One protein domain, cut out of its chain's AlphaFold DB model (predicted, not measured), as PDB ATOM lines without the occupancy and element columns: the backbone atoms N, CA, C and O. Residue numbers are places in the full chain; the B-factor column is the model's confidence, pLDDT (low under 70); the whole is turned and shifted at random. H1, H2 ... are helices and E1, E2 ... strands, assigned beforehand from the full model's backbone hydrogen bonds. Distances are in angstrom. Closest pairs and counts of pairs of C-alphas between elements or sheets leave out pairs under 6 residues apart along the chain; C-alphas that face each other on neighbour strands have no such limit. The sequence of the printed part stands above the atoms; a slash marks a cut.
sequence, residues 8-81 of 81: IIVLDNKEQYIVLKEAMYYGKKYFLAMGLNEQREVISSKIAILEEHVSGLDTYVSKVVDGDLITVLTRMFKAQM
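This is residues 8 to 81 of the 81 residues of an uncharacterized protein of Mycoplasma sp. CAG:776 (UniProt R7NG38). One antiparallel sheet of five strands, strongly twisted and curled like part of a barrel, with a single helix, H1, packed across the strands, chiefly over E2. The hairpin of E2 and E3 and the hairpin of E3 and E4 turn at opposite ends of the longest axis. The printed part has 74 residues, with five named strands and then one named helix, in the order E1 E2 E3 E4 E5 H1; the sheet runs in that same strand order, and the class is mixed, helices and strands. The whole is compact, with a radius of gyration of the C-alphas of 12.4 A, and its rounded outline spans 34 by 32 by 20 A.

Find C-alpha 8 at (128.765, 73.825, 96.287), where E1 begins; it covers residues 8 to 10. E2, residues 16 to 25, measures 23.3 A and bends by 75 degrees at residue 20. E3, residues 28 to 36, measures 24.2 A. Go on to C-alpha 42 at (135.829, 82.027, 99.478), where E4 begins; this longest strand runs to residue 55, over 29.5 A, and bends by 106 degrees at residue 45. E5, residues 58 to 63, measures 17.0 A. H1, residues 67 to 79, measures 18.5 A and ends at C-alpha 79, (115.702, 86.869, 109.075).

Start with the sheet, a meander, each strand the antiparallel neighbour and hairpin partner of the one before. At its edge strand E1, look for N 9 and O 17 of E2, 2.8 A apart. Between E2 and E3, 158 degrees apart in direction, N 30 and O 23 are 2.8 A apart. Between E3 and E4, at 148 degrees, N 31 and O 50 are 2.8 A apart. At the other edge strand, E5, you will find N 60 and O 53 of E4 at 2.9 A, with directions at 136 degrees. E1 and E5 are apart. H1 is on the sheet at a height over the sheet of 8.3 A; it lies over E2 and only just over E3, on which 3 of its C-alphas fall, and runs across the strands, at 87 degrees to E2 on the local plane. The closest C-alphas of H1 and E2 are those of Phe 77 and Lys 21, 6.7 A apart. In H1 every O i to N i+4 pair is within hydrogen-bond range.

The two C-alphas farthest apart are those of Tyr 26 and Gln 39, at 35.4 A. The printed part has no cut, and its five links are tight. The mean pLDDT of the printed part is 92.4; look for low confidence at Met 81, the one printed residue under 70 and the chain's last residue.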
ATOM      1  N   ILE A   8     128.119  73.000  97.309       91.62
ATOM      2  CA  ILE A   8     128.765  73.825  96.287       91.62
ATOM      3  C   ILE A   8     128.001  73.624  94.982       91.62
ATOM      4  O   ILE A   8     127.846  72.494  94.525       91.62
ATOM      5  N   ILE A   9     127.555  74.721  94.378       91.25
ATOM      6  CA  ILE A   9     127.024  74.742  93.018       91.25
ATOM      7  C   ILE A   9     128.209  74.933  92.072       91.25
ATOM      8  O   ILE A   9     128.956  75.905  92.201       91.25
ATOM      9  N   VAL A  10     128.379  74.004  91.134       92.06
ATOM     10  CA  VAL A  10     129.373  74.083  90.058       92.06
ATOM     11  C   VAL A  10     128.621  74.294  88.754       92.06
ATOM     12  O   VAL A  10     127.755  73.496  88.413       92.06
ATOM     13  N   LEU A  11     128.930  75.381  88.057       90.44
ATOM     14  CA  LEU A  11     128.307  75.735  86.786       90.44
ATOM     15  C   LEU A  11     129.135  75.211  85.608       90.44
ATOM     16  O   LEU A  11     130.347  75.026  85.725       90.44
ATOM     17  N   ASP A  12     128.503  75.067  84.443       88.69
ATOM     18  CA  ASP A  12     129.164  74.622  83.204       88.69
ATOM     19  C   ASP A  12     130.322  75.534  82.777       88.69
ATOM     20  O   ASP A  12     131.319  75.084  82.212       88.69
ATOM     21  N   ASN A  13     130.241  76.824  83.111       89.19
ATOM     22  CA  ASN A  13     131.317  77.789  82.882       89.19
ATOM     23  C   ASN A  13     132.478  77.670  83.895       89.19
ATOM     24  O   ASN A  13     133.351  78.537  83.927       89.19
ATOM     25  N   LYS A  14     132.493  76.610  84.715       91.06
ATOM     26  CA  LYS A  14     133.446  76.320  85.797       91.06
ATOM     27  C   LYS A  14     133.387  77.276  86.988       91.06
ATOM     28  O   LYS A  14     134.205  77.144  87.900       91.06
ATOM     29  N   GLU A  15     132.439  78.212  87.034       91.69
ATOM     30  CA  GLU A  15     132.228  79.003  88.242       91.69
ATOM     31  C   GLU A  15     131.704  78.111  89.372       91.69
ATOM     32  O   GLU A  15     130.819  77.275  89.181       91.69
ATOM     33  N   GLN A  16     132.256  78.308  90.566       94.44
ATOM     34  CA  GLN A  16     131.877  77.569  91.763       94.44
ATOM     35  C   GLN A  16     131.336  78.528  92.813       94.44
ATOM     36  O   GLN A  16     131.881  79.616  93.010       94.44
ATOM     37  N   TYR A  17     130.277  78.103  93.492       94.88
ATOM     38  CA  TYR A  17     129.576  78.891  94.491       94.88
ATOM     39  C   TYR A  17     129.263  78.038  95.714       94.88
ATOM     40  O   TYR A  17     128.553  77.042  95.598       94.88
ATOM     41  N   ILE A  18     129.744  78.427  96.894       94.25
ATOM     42  CA  ILE A  18     129.274  77.830  98.147       94.25
ATOM     43  C   ILE A  18     127.926  78.442  98.524       94.25
ATOM     44  O   ILE A  18     127.785  79.667  98.579       94.25
ATOM     45  N   VAL A  19     126.933  77.595  98.782       93.88
ATOM     46  CA  VAL A  19     125.607  78.024  99.232       93.88
ATOM     47  C   VAL A  19     125.670  78.334 100.722       93.88
ATOM     48  O   VAL A  19     126.004  77.475 101.537       93.88
ATOM     49  N   LEU A  20     125.345  79.576 101.078       92.19
ATOM     50  CA  LEU A  20     125.256  80.023 102.465       92.19
ATOM     51  C   LEU A  20     123.858  79.794 103.037       92.19
ATOM     52  O   LEU A  20     123.714  79.383 104.188       92.19
ATOM     53  N   LYS A  21     122.828  80.128 102.250       92.25
ATOM     54  CA  LYS A  21     121.416  80.048 102.641       92.25
ATOM     55  C   LYS A  21     120.530  79.783 101.433       92.25
ATOM     56  O   LYS A  21     120.874  80.145 100.310       92.25
ATOM     57  N   GLU A  22     119.355  79.230 101.707       93.50
ATOM     58  CA  GLU A  22     118.320  78.943 100.717       93.50
ATOM     59  C   GLU A  22     117.008  79.607 101.141       93.50
ATOM     60  O   GLU A  22     116.720  79.757 102.332       93.50
ATOM     61  N   ALA A  23     116.214  80.045 100.173       93.38
ATOM     62  CA  ALA A  23     114.890  80.598 100.411       93.38
ATOM     63  C   ALA A  23     113.951  80.216  99.268       93.38
ATOM     64  O   ALA A  23     114.371  80.124  98.119       93.38
ATOM     65  N   MET A  24     112.670  80.033  99.581       94.31
ATOM     66  CA  MET A  24     111.616  79.984  98.571       94.31
ATOM     67  C   MET A  24     110.852  81.302  98.569       94.31
ATOM     68  O   MET A  24     110.454  81.790  99.627       94.31
ATOM     69  N   TYR A  25     110.632  81.862  97.386       94.12
ATOM     70  CA  TYR A  25     109.872  83.092  97.193       94.12
ATOM     71  C   TYR A  25     109.066  82.993  95.897       94.12
ATOM     72  O   TYR A  25     109.608  82.632  94.858       94.12
ATOM     73  N   TYR A  26     107.752  83.234  95.967       91.88
ATOM     74  CA  TYR A  26     106.812  83.061  94.843       91.88
ATOM     75  C   TYR A  26     106.966  81.734  94.073       91.88
ATOM     76  O   TYR A  26     106.913  81.694  92.848       91.88
ATOM     77  N   GLY A  27     107.170  80.630  94.797       90.94
ATOM     78  CA  GLY A  27     107.308  79.299  94.194       90.94
ATOM     79  C   GLY A  27     108.642  79.053  93.480       90.94
ATOM     80  O   GLY A  27     108.828  77.977  92.923       90.94
ATOM     81  N   LYS A  28     109.576  80.006  93.524       94.25
ATOM     82  CA  LYS A  28     110.941  79.855  93.019       94.25
ATOM     83  C   LYS A  28     111.930  79.689  94.162       94.25
ATOM     84  O   LYS A  28     111.752  80.264  95.243       94.25
ATOM     85  N   LYS A  29     112.976  78.903  93.922       95.75
ATOM     86  CA  LYS A  29     114.048  78.662  94.884       95.75
ATOM     87  C   LYS A  29     115.211  79.616  94.618       95.75
ATOM     88  O   LYS A  29     115.615  79.815  93.477       95.75
ATOM     89  N   TYR A  30     115.741  80.196  95.686       96.38
ATOM     90  CA  TYR A  30     116.836  81.154  95.653       96.38
ATOM     91  C   TYR A  30     117.956  80.740  96.598       96.38
ATOM     92  O   TYR A  30     117.703  80.273  97.712       96.38
ATOM     93  N   PHE A  31     119.194  80.989  96.184       95.56
ATOM     94  CA  PHE A  31     120.398  80.692  96.949       95.56
ATOM     95  C   PHE A  31     121.188  81.971  97.192       95.56
ATOM     96  O   PHE A  31     121.564  82.653  96.241       95.56
ATOM     97  N   LEU A  32     121.489  82.275  98.451       95.00
ATOM     98  CA  LEU A  32     122.556  83.213  98.778       95.00
ATOM     99  C   LEU A  32     123.871  82.446  98.731       95.00
ATOM    100  O   LEU A  32     124.051  81.496  99.496       95.00
ATOM    101  N   ALA A  33     124.784  82.860  97.861       94.94
ATOM    102  CA  ALA A  33     126.014  82.131  97.622       94.94
ATOM    103  C   ALA A  33     127.237  83.047  97.517       94.94
ATOM    104  O   ALA A  33     127.138  84.226  97.168       94.94
ATOM    105  N   MET A  34     128.409  82.483  97.806       94.94
ATOM    106  CA  MET A  34     129.701  83.141  97.609       94.94
ATOM    107  C   MET A  34     130.518  82.379  96.581       94.94
ATOM    108  O   MET A  34     130.591  81.155  96.621       94.94
ATOM    109  N   GLY A  35     131.132  83.107  95.658       94.62
ATOM    110  CA  GLY A  35     132.013  82.529  94.663       94.62
ATOM    111  C   GLY A  35     133.282  81.970  95.295       94.62
ATOM    112  O   GLY A  35     133.812  82.534  96.255       94.62
ATOM    113  N   LEU A  36     133.767  80.873  94.729       94.56
ATOM    114  CA  LEU A  36     135.012  80.227  95.121       94.56
ATOM    115  C   LEU A  36     136.098  80.447  94.059       94.56
ATOM    116  O   LEU A  36     135.789  80.602  92.873       94.56
ATOM    117  N   ASN A  37     137.361  80.468  94.488       92.31
ATOM    118  CA  ASN A  37     138.519  80.397  93.591       92.31
ATOM    119  C   ASN A  37     138.822  78.936  93.189       92.31
ATOM    120  O   ASN A  37     138.121  78.003  93.587       92.31
ATOM    121  N   GLU A  38     139.876  78.726  92.399       88.56
ATOM    122  CA  GLU A  38     140.288  77.387  91.949       88.56
ATOM    123  C   GLU A  38     140.695  76.464  93.111       88.56
ATOM    124  O   GLU A  38     140.539  75.248  93.029       88.56
ATOM    125  N   GLN A  39     141.158  77.043  94.219       90.75
ATOM    126  CA  GLN A  39     141.529  76.360  95.458       90.75
ATOM    127  C   GLN A  39     140.327  76.141  96.400       90.75
ATOM    128  O   GLN A  39     140.500  75.639  97.508       90.75
ATOM    129  N   ARG A  40     139.101  76.469  95.956       85.12
ATOM    130  CA  ARG A  40     137.846  76.420  96.731       85.12
ATOM    131  C   ARG A  40     137.810  77.333  97.957       85.12
ATOM    132  O   ARG A  40     137.028  77.113  98.880       85.12
ATOM    133  N   GLU A  41     138.611  78.383  97.954       90.69
ATOM    134  CA  GLU A  41     138.570  79.425  98.969       90.69
ATOM    135  C   GLU A  41     137.527  80.479  98.601       90.69
ATOM    136  O   GLU A  41     137.279  80.778  97.429       90.69
ATOM    137  N   VAL A  42     136.902  81.047  99.629       90.62
ATOM    138  CA  VAL A  42     135.829  82.027  99.478       90.62
ATOM    139  C   VAL A  42     136.381  83.354  98.967       90.62
ATOM    140  O   VAL A  42     137.250  83.965  99.584       90.62
ATOM    141  N   ILE A  43     135.804  83.851  97.874       91.44
ATOM    142  CA  ILE A  43     136.072  85.189  97.355       91.44
ATOM    143  C   ILE A  43     135.028  86.142  97.945       91.44
ATOM    144  O   ILE A  43     133.901  86.229  97.454       91.44
ATOM    145  N   SER A  44     135.396  86.885  98.993       84.88
ATOM    146  CA  SER A  44     134.470  87.764  99.733       84.88
ATOM    147  C   SER A  44     133.777  88.830  98.880       84.88
ATOM    148  O   SER A  44     132.663  89.239  99.197       84.88
ATOM    149  N   SER A  45     134.403  89.266  97.787       89.31
ATOM    150  CA  SER A  45     133.828  90.232  96.844       89.31
ATOM    151  C   SER A  45     132.838  89.616  95.849       89.31
ATOM    152  O   SER A  45     132.141  90.350  95.154       89.31
ATOM    153  N   LYS A  46     132.745  88.282  95.767       91.62
ATOM    154  CA  LYS A  46     131.928  87.558  94.784       91.62
ATOM    155  C   LYS A  46     130.670  86.979  95.431       91.62
ATOM    156  O   LYS A  46     130.442  85.773  95.401       91.62
ATOM    157  N   ILE A  47     129.846  87.834  96.023       93.38
ATOM    158  CA  ILE A  47     128.541  87.436  96.571       93.38
ATOM    159  C   ILE A  47     127.502  87.464  95.446       93.38
ATOM    160  O   ILE A  47     127.474  88.398  94.646       93.38
ATOM    161  N   ALA A  48     126.652  86.444  95.376       94.81
ATOM    162  CA  ALA A  48     125.572  86.363  94.404       94.81
ATOM    163  C   ALA A  48     124.298  85.794  95.034       94.81
ATOM    164  O   ALA A  48     124.353  84.939  95.919       94.81
ATOM    165  N   ILE A  49     123.153  86.249  94.531       96.12
ATOM    166  CA  ILE A  49     121.874  85.569  94.727       96.12
ATOM    167  C   ILE A  49     121.564  84.831  93.428       96.12
ATOM    168  O   ILE A  49     121.560  85.436  92.356       96.12
ATOM    169  N   LEU A  50     121.353  83.524  93.525       96.12
ATOM    170  CA  LEU A  50     121.081  82.647  92.392       96.12
ATOM    171  C   LEU A  50     119.614  82.219  92.431       96.12
ATOM    172  O   LEU A  50     119.140  81.789  93.477       96.12
ATOM    173  N   GLU A  51     118.909  82.340  91.312       96.62
ATOM    174  CA  GLU A  51     117.565  81.788  91.104       96.62
ATOM    175  C   GLU A  51     117.684  80.407  90.460       96.62
ATOM    176  O   GLU A  51     118.390  80.267  89.461       96.62
ATOM    177  N   GLU A  52     117.009  79.409  91.029       95.75
ATOM    178  CA  GLU A  52     116.856  78.080  90.441       95.75
ATOM    179  C   GLU A  52     115.822  78.101  89.324       95.75
ATOM    180  O   GLU A  52     114.714  78.620  89.486       95.75
ATOM    181  N   HIS A  53     116.161  77.444  88.225       94.50
ATOM    182  CA  HIS A  53     115.238  77.140  87.151       94.50
ATOM    183  C   HIS A  53     115.296  75.651  86.851       94.50
ATOM    184  O   HIS A  53     116.377  75.087  86.680       94.50
ATOM    185  N   VAL A  54     114.124  75.034  86.754       92.69
ATOM    186  CA  VAL A  54     113.974  73.621  86.409       92.69
ATOM    187  C   VAL A  54     113.281  73.543  85.055       92.69
ATOM    188  O   VAL A  54     112.170  74.048  84.894       92.69
ATOM    189  N   SER A  55     113.937  72.920  84.080       90.06
ATOM    190  CA  SER A  55     113.412  72.696  82.733       90.06
ATOM    191  C   SER A  55     113.511  71.209  82.400       90.06
ATOM    192  O   SER A  55     114.556  70.703  81.995       90.06
ATOM    193  N   GLY A  56     112.416  70.479  82.614       89.94
ATOM    194  CA  GLY A  56     112.397  69.027  82.440       89.94
ATOM    195  C   GLY A  56     113.284  68.322  83.468       89.94
ATOM    196  O   GLY A  56     112.950  68.303  84.651       89.94
ATOM    197  N   LEU A  57     114.383  67.725  83.002       89.69
ATOM    198  CA  LEU A  57     115.383  67.047  83.841       89.69
ATOM    199  C   LEU A  57     116.596  67.932  84.161       89.69
ATOM    200  O   LEU A  57     117.427  67.538  84.978       89.69
ATOM    201  N   ASP A  58     116.690  69.107  83.537       89.44
ATOM    202  CA  ASP A  58     117.816  70.014  83.703       89.44
ATOM    203  C   ASP A  58     117.501  71.077  84.757       89.44
ATOM    204  O   ASP A  58     116.439  71.711  84.741       89.44
ATOM    205  N   THR A  59     118.462  71.307  85.649       90.88
ATOM    206  CA  THR A  59     118.433  72.410  86.611       90.88
ATOM    207  C   THR A  59     119.566  73.366  86.292       90.88
ATOM    208  O   THR A  59     120.731  72.972  86.248       90.88
ATOM    209  N   TYR A  60     119.235  74.638  86.113       92.44
ATOM    210  CA  TYR A  60     120.209  75.704  85.932       92.44
ATOM    211  C   TYR A  60     119.948  76.831  86.922       92.44
ATOM    212  O   TYR A  60     118.888  76.923  87.542       92.44
ATOM    213  N   VAL A  61     120.941  77.700  87.080       94.19
ATOM    214  CA  VAL A  61     120.815  78.880  87.928       94.19
ATOM    215  C   VAL A  61     121.200  80.138  87.177       94.19
ATOM    216  O   VAL A  61     122.117  80.141  86.356       94.19
ATOM    217  N   SER A  62     120.521  81.233  87.496       93.50
ATOM    218  CA  SER A  62     120.846  82.563  86.982       93.50
ATOM    219  C   SER A  62     121.073  83.537  88.128       93.50
ATOM    220  O   SER A  62     120.374  83.479  89.141       93.50
ATOM    221  N   LYS A  63     122.004  84.478  87.961       94.31
ATOM    222  CA  LYS A  63     122.176  85.576  88.919       94.31
ATOM    223  C   LYS A  63     120.932  86.460  88.902       94.31
ATOM    224  O   LYS A  63     120.506  86.907  87.839       94.31
ATOM    225  N   VAL A  64     120.375  86.728  90.077       96.12
ATOM    226  CA  VAL A  64     119.325  87.733  90.239       96.12
ATOM    227  C   VAL A  64     119.959  89.109  90.059       96.12
ATOM    228  O   VAL A  64     120.922  89.440  90.748       96.12
ATOM    229  N   VAL A  65     119.432  89.892  89.120       95.31
ATOM    230  CA  VAL A  65     119.899  91.259  88.817       95.31
ATOM    231  C   VAL A  65     118.873  92.337  89.182       95.31
ATOM    232  O   VAL A  65     119.210  93.516  89.205       95.31
ATOM    233  N   ASP A  66     117.636  91.940  89.480       95.69
ATOM    234  CA  ASP A  66     116.559  92.842  89.888       95.69
ATOM    235  C   ASP A  66     116.810  93.389  91.306       95.69
ATOM    236  O   ASP A  66     116.909  92.630  92.273       95.69
ATOM    237  N   GLY A  67     116.946  94.713  91.429       94.75
ATOM    238  CA  GLY A  67     117.332  95.373  92.681       94.75
ATOM    239  C   GLY A  67     116.281  95.290  93.792       94.75
ATOM    240  O   GLY A  67     116.637  95.167  94.973       94.75
ATOM    241  N   ASP A  68     114.997  95.309  93.437       95.38
ATOM    242  CA  ASP A  68     113.903  95.200  94.403       95.38
ATOM    243  C   ASP A  68     113.832  93.775  94.955       95.38
ATOM    244  O   ASP A  68     113.794  93.568  96.175       95.38
ATOM    245  N   LEU A  69     113.932  92.778  94.074       95.25
ATOM    246  CA  LEU A  69     113.983  91.372  94.450       95.25
ATOM    247  C   LEU A  69     115.213  91.061  95.311       95.25
ATOM    248  O   LEU A  69     115.085  90.395  96.339       95.25
ATOM    249  N   ILE A  70     116.392  91.592  94.963       95.56
ATOM    250  CA  ILE A  70     117.608  91.458  95.784       95.56
ATOM    251  C   ILE A  70     117.367  91.994  97.197       95.56
ATOM    252  O   ILE A  70     117.747  91.348  98.177       95.56
ATOM    253  N   THR A  71     116.714  93.150  97.323       95.56
ATOM    254  CA  THR A  71     116.419  93.763  98.624       95.56
ATOM    255  C   THR A  71     115.501  92.873  99.461       95.56
ATOM    256  O   THR A  71     115.771  92.641 100.644       95.56
ATOM    257  N   VAL A  72     114.436  92.339  98.857       95.69
ATOM    258  CA  VAL A  72     113.497  91.431  99.532       95.69
ATOM    259  C   VAL A  72     114.195  90.146  99.972       95.69
ATOM    260  O   VAL A  72     114.141  89.789 101.151       95.69
ATOM    261  N   LEU A  73     114.908  89.484  99.060       95.62
ATOM    262  CA  LEU A  73     115.606  88.231  99.343       95.62
ATOM    263  C   LEU A  73     116.679  88.422 100.421       95.62
ATOM    264  O   LEU A  73     116.768  87.621 101.347       95.62
ATOM    265  N   THR A  74     117.432  89.523 100.384       93.75
ATOM    266  CA  THR A  74     118.429  89.851 101.418       93.75
ATOM    267  C   THR A  74     117.792  89.960 102.805       93.75
ATOM    268  O   THR A  74     118.332  89.430 103.779       93.75
ATOM    269  N   ARG A  75     116.617  90.596 102.916       94.56
ATOM    270  CA  ARG A  75     115.869  90.668 104.184       94.56
ATOM    271  C   ARG A  75     115.431  89.284 104.654       94.56
ATOM    272  O   ARG A  75     115.599  88.975 105.832       94.56
ATOM    273  N   MET A  76     114.935  88.445 103.745       94.44
ATOM    274  CA  MET A  76     114.554  87.064 104.061       94.44
ATOM    275  C   MET A  76     115.754  86.252 104.558       94.44
ATOM    276  O   MET A  76     115.671  85.611 105.603       94.44
ATOM    277  N   PHE A  77     116.895  86.322 103.871       93.62
ATOM    278  CA  PHE A  77     118.112  85.629 104.290       93.62
ATOM    279  C   PHE A  77     118.627  86.127 105.645       93.62
ATOM    280  O   PHE A  77     119.086  85.317 106.456       93.62
ATOM    281  N   LYS A  78     118.529  87.432 105.927       92.12
ATOM    282  CA  LYS A  78     118.889  88.004 107.233       92.12
ATOM    283  C   LYS A  78     117.959  87.527 108.351       92.12
ATOM    284  O   LYS A  78     118.440  87.275 109.445       92.12
ATOM    285  N   ALA A  79     116.666  87.358 108.086       91.44
ATOM    286  CA  ALA A  79     115.702  86.869 109.075       91.44
ATOM    287  C   ALA A  79     115.922  85.397 109.476       91.44
ATOM    288  O   ALA A  79     115.478  84.983 110.538       91.44
ATOM    289  N   GLN A  80     116.624  84.611 108.653       81.38
ATOM    290  CA  GLN A  80     117.039  83.243 108.991       81.38
ATOM    291  C   GLN A  80     118.287  83.186 109.902       81.38
ATOM    292  O   GLN A  80     118.918  82.131 109.992       81.38
ATOM    293  N   MET A  81     118.752  84.321 110.438       62.66
ATOM    294  CA  MET A  81     119.880  84.381 111.382       62.66
ATOM    295  C   MET A  81     119.445  84.031 112.799       62.66
ATOM    296  O   MET A  81     118.347  84.470 113.198       62.66
TER     297      MET A  81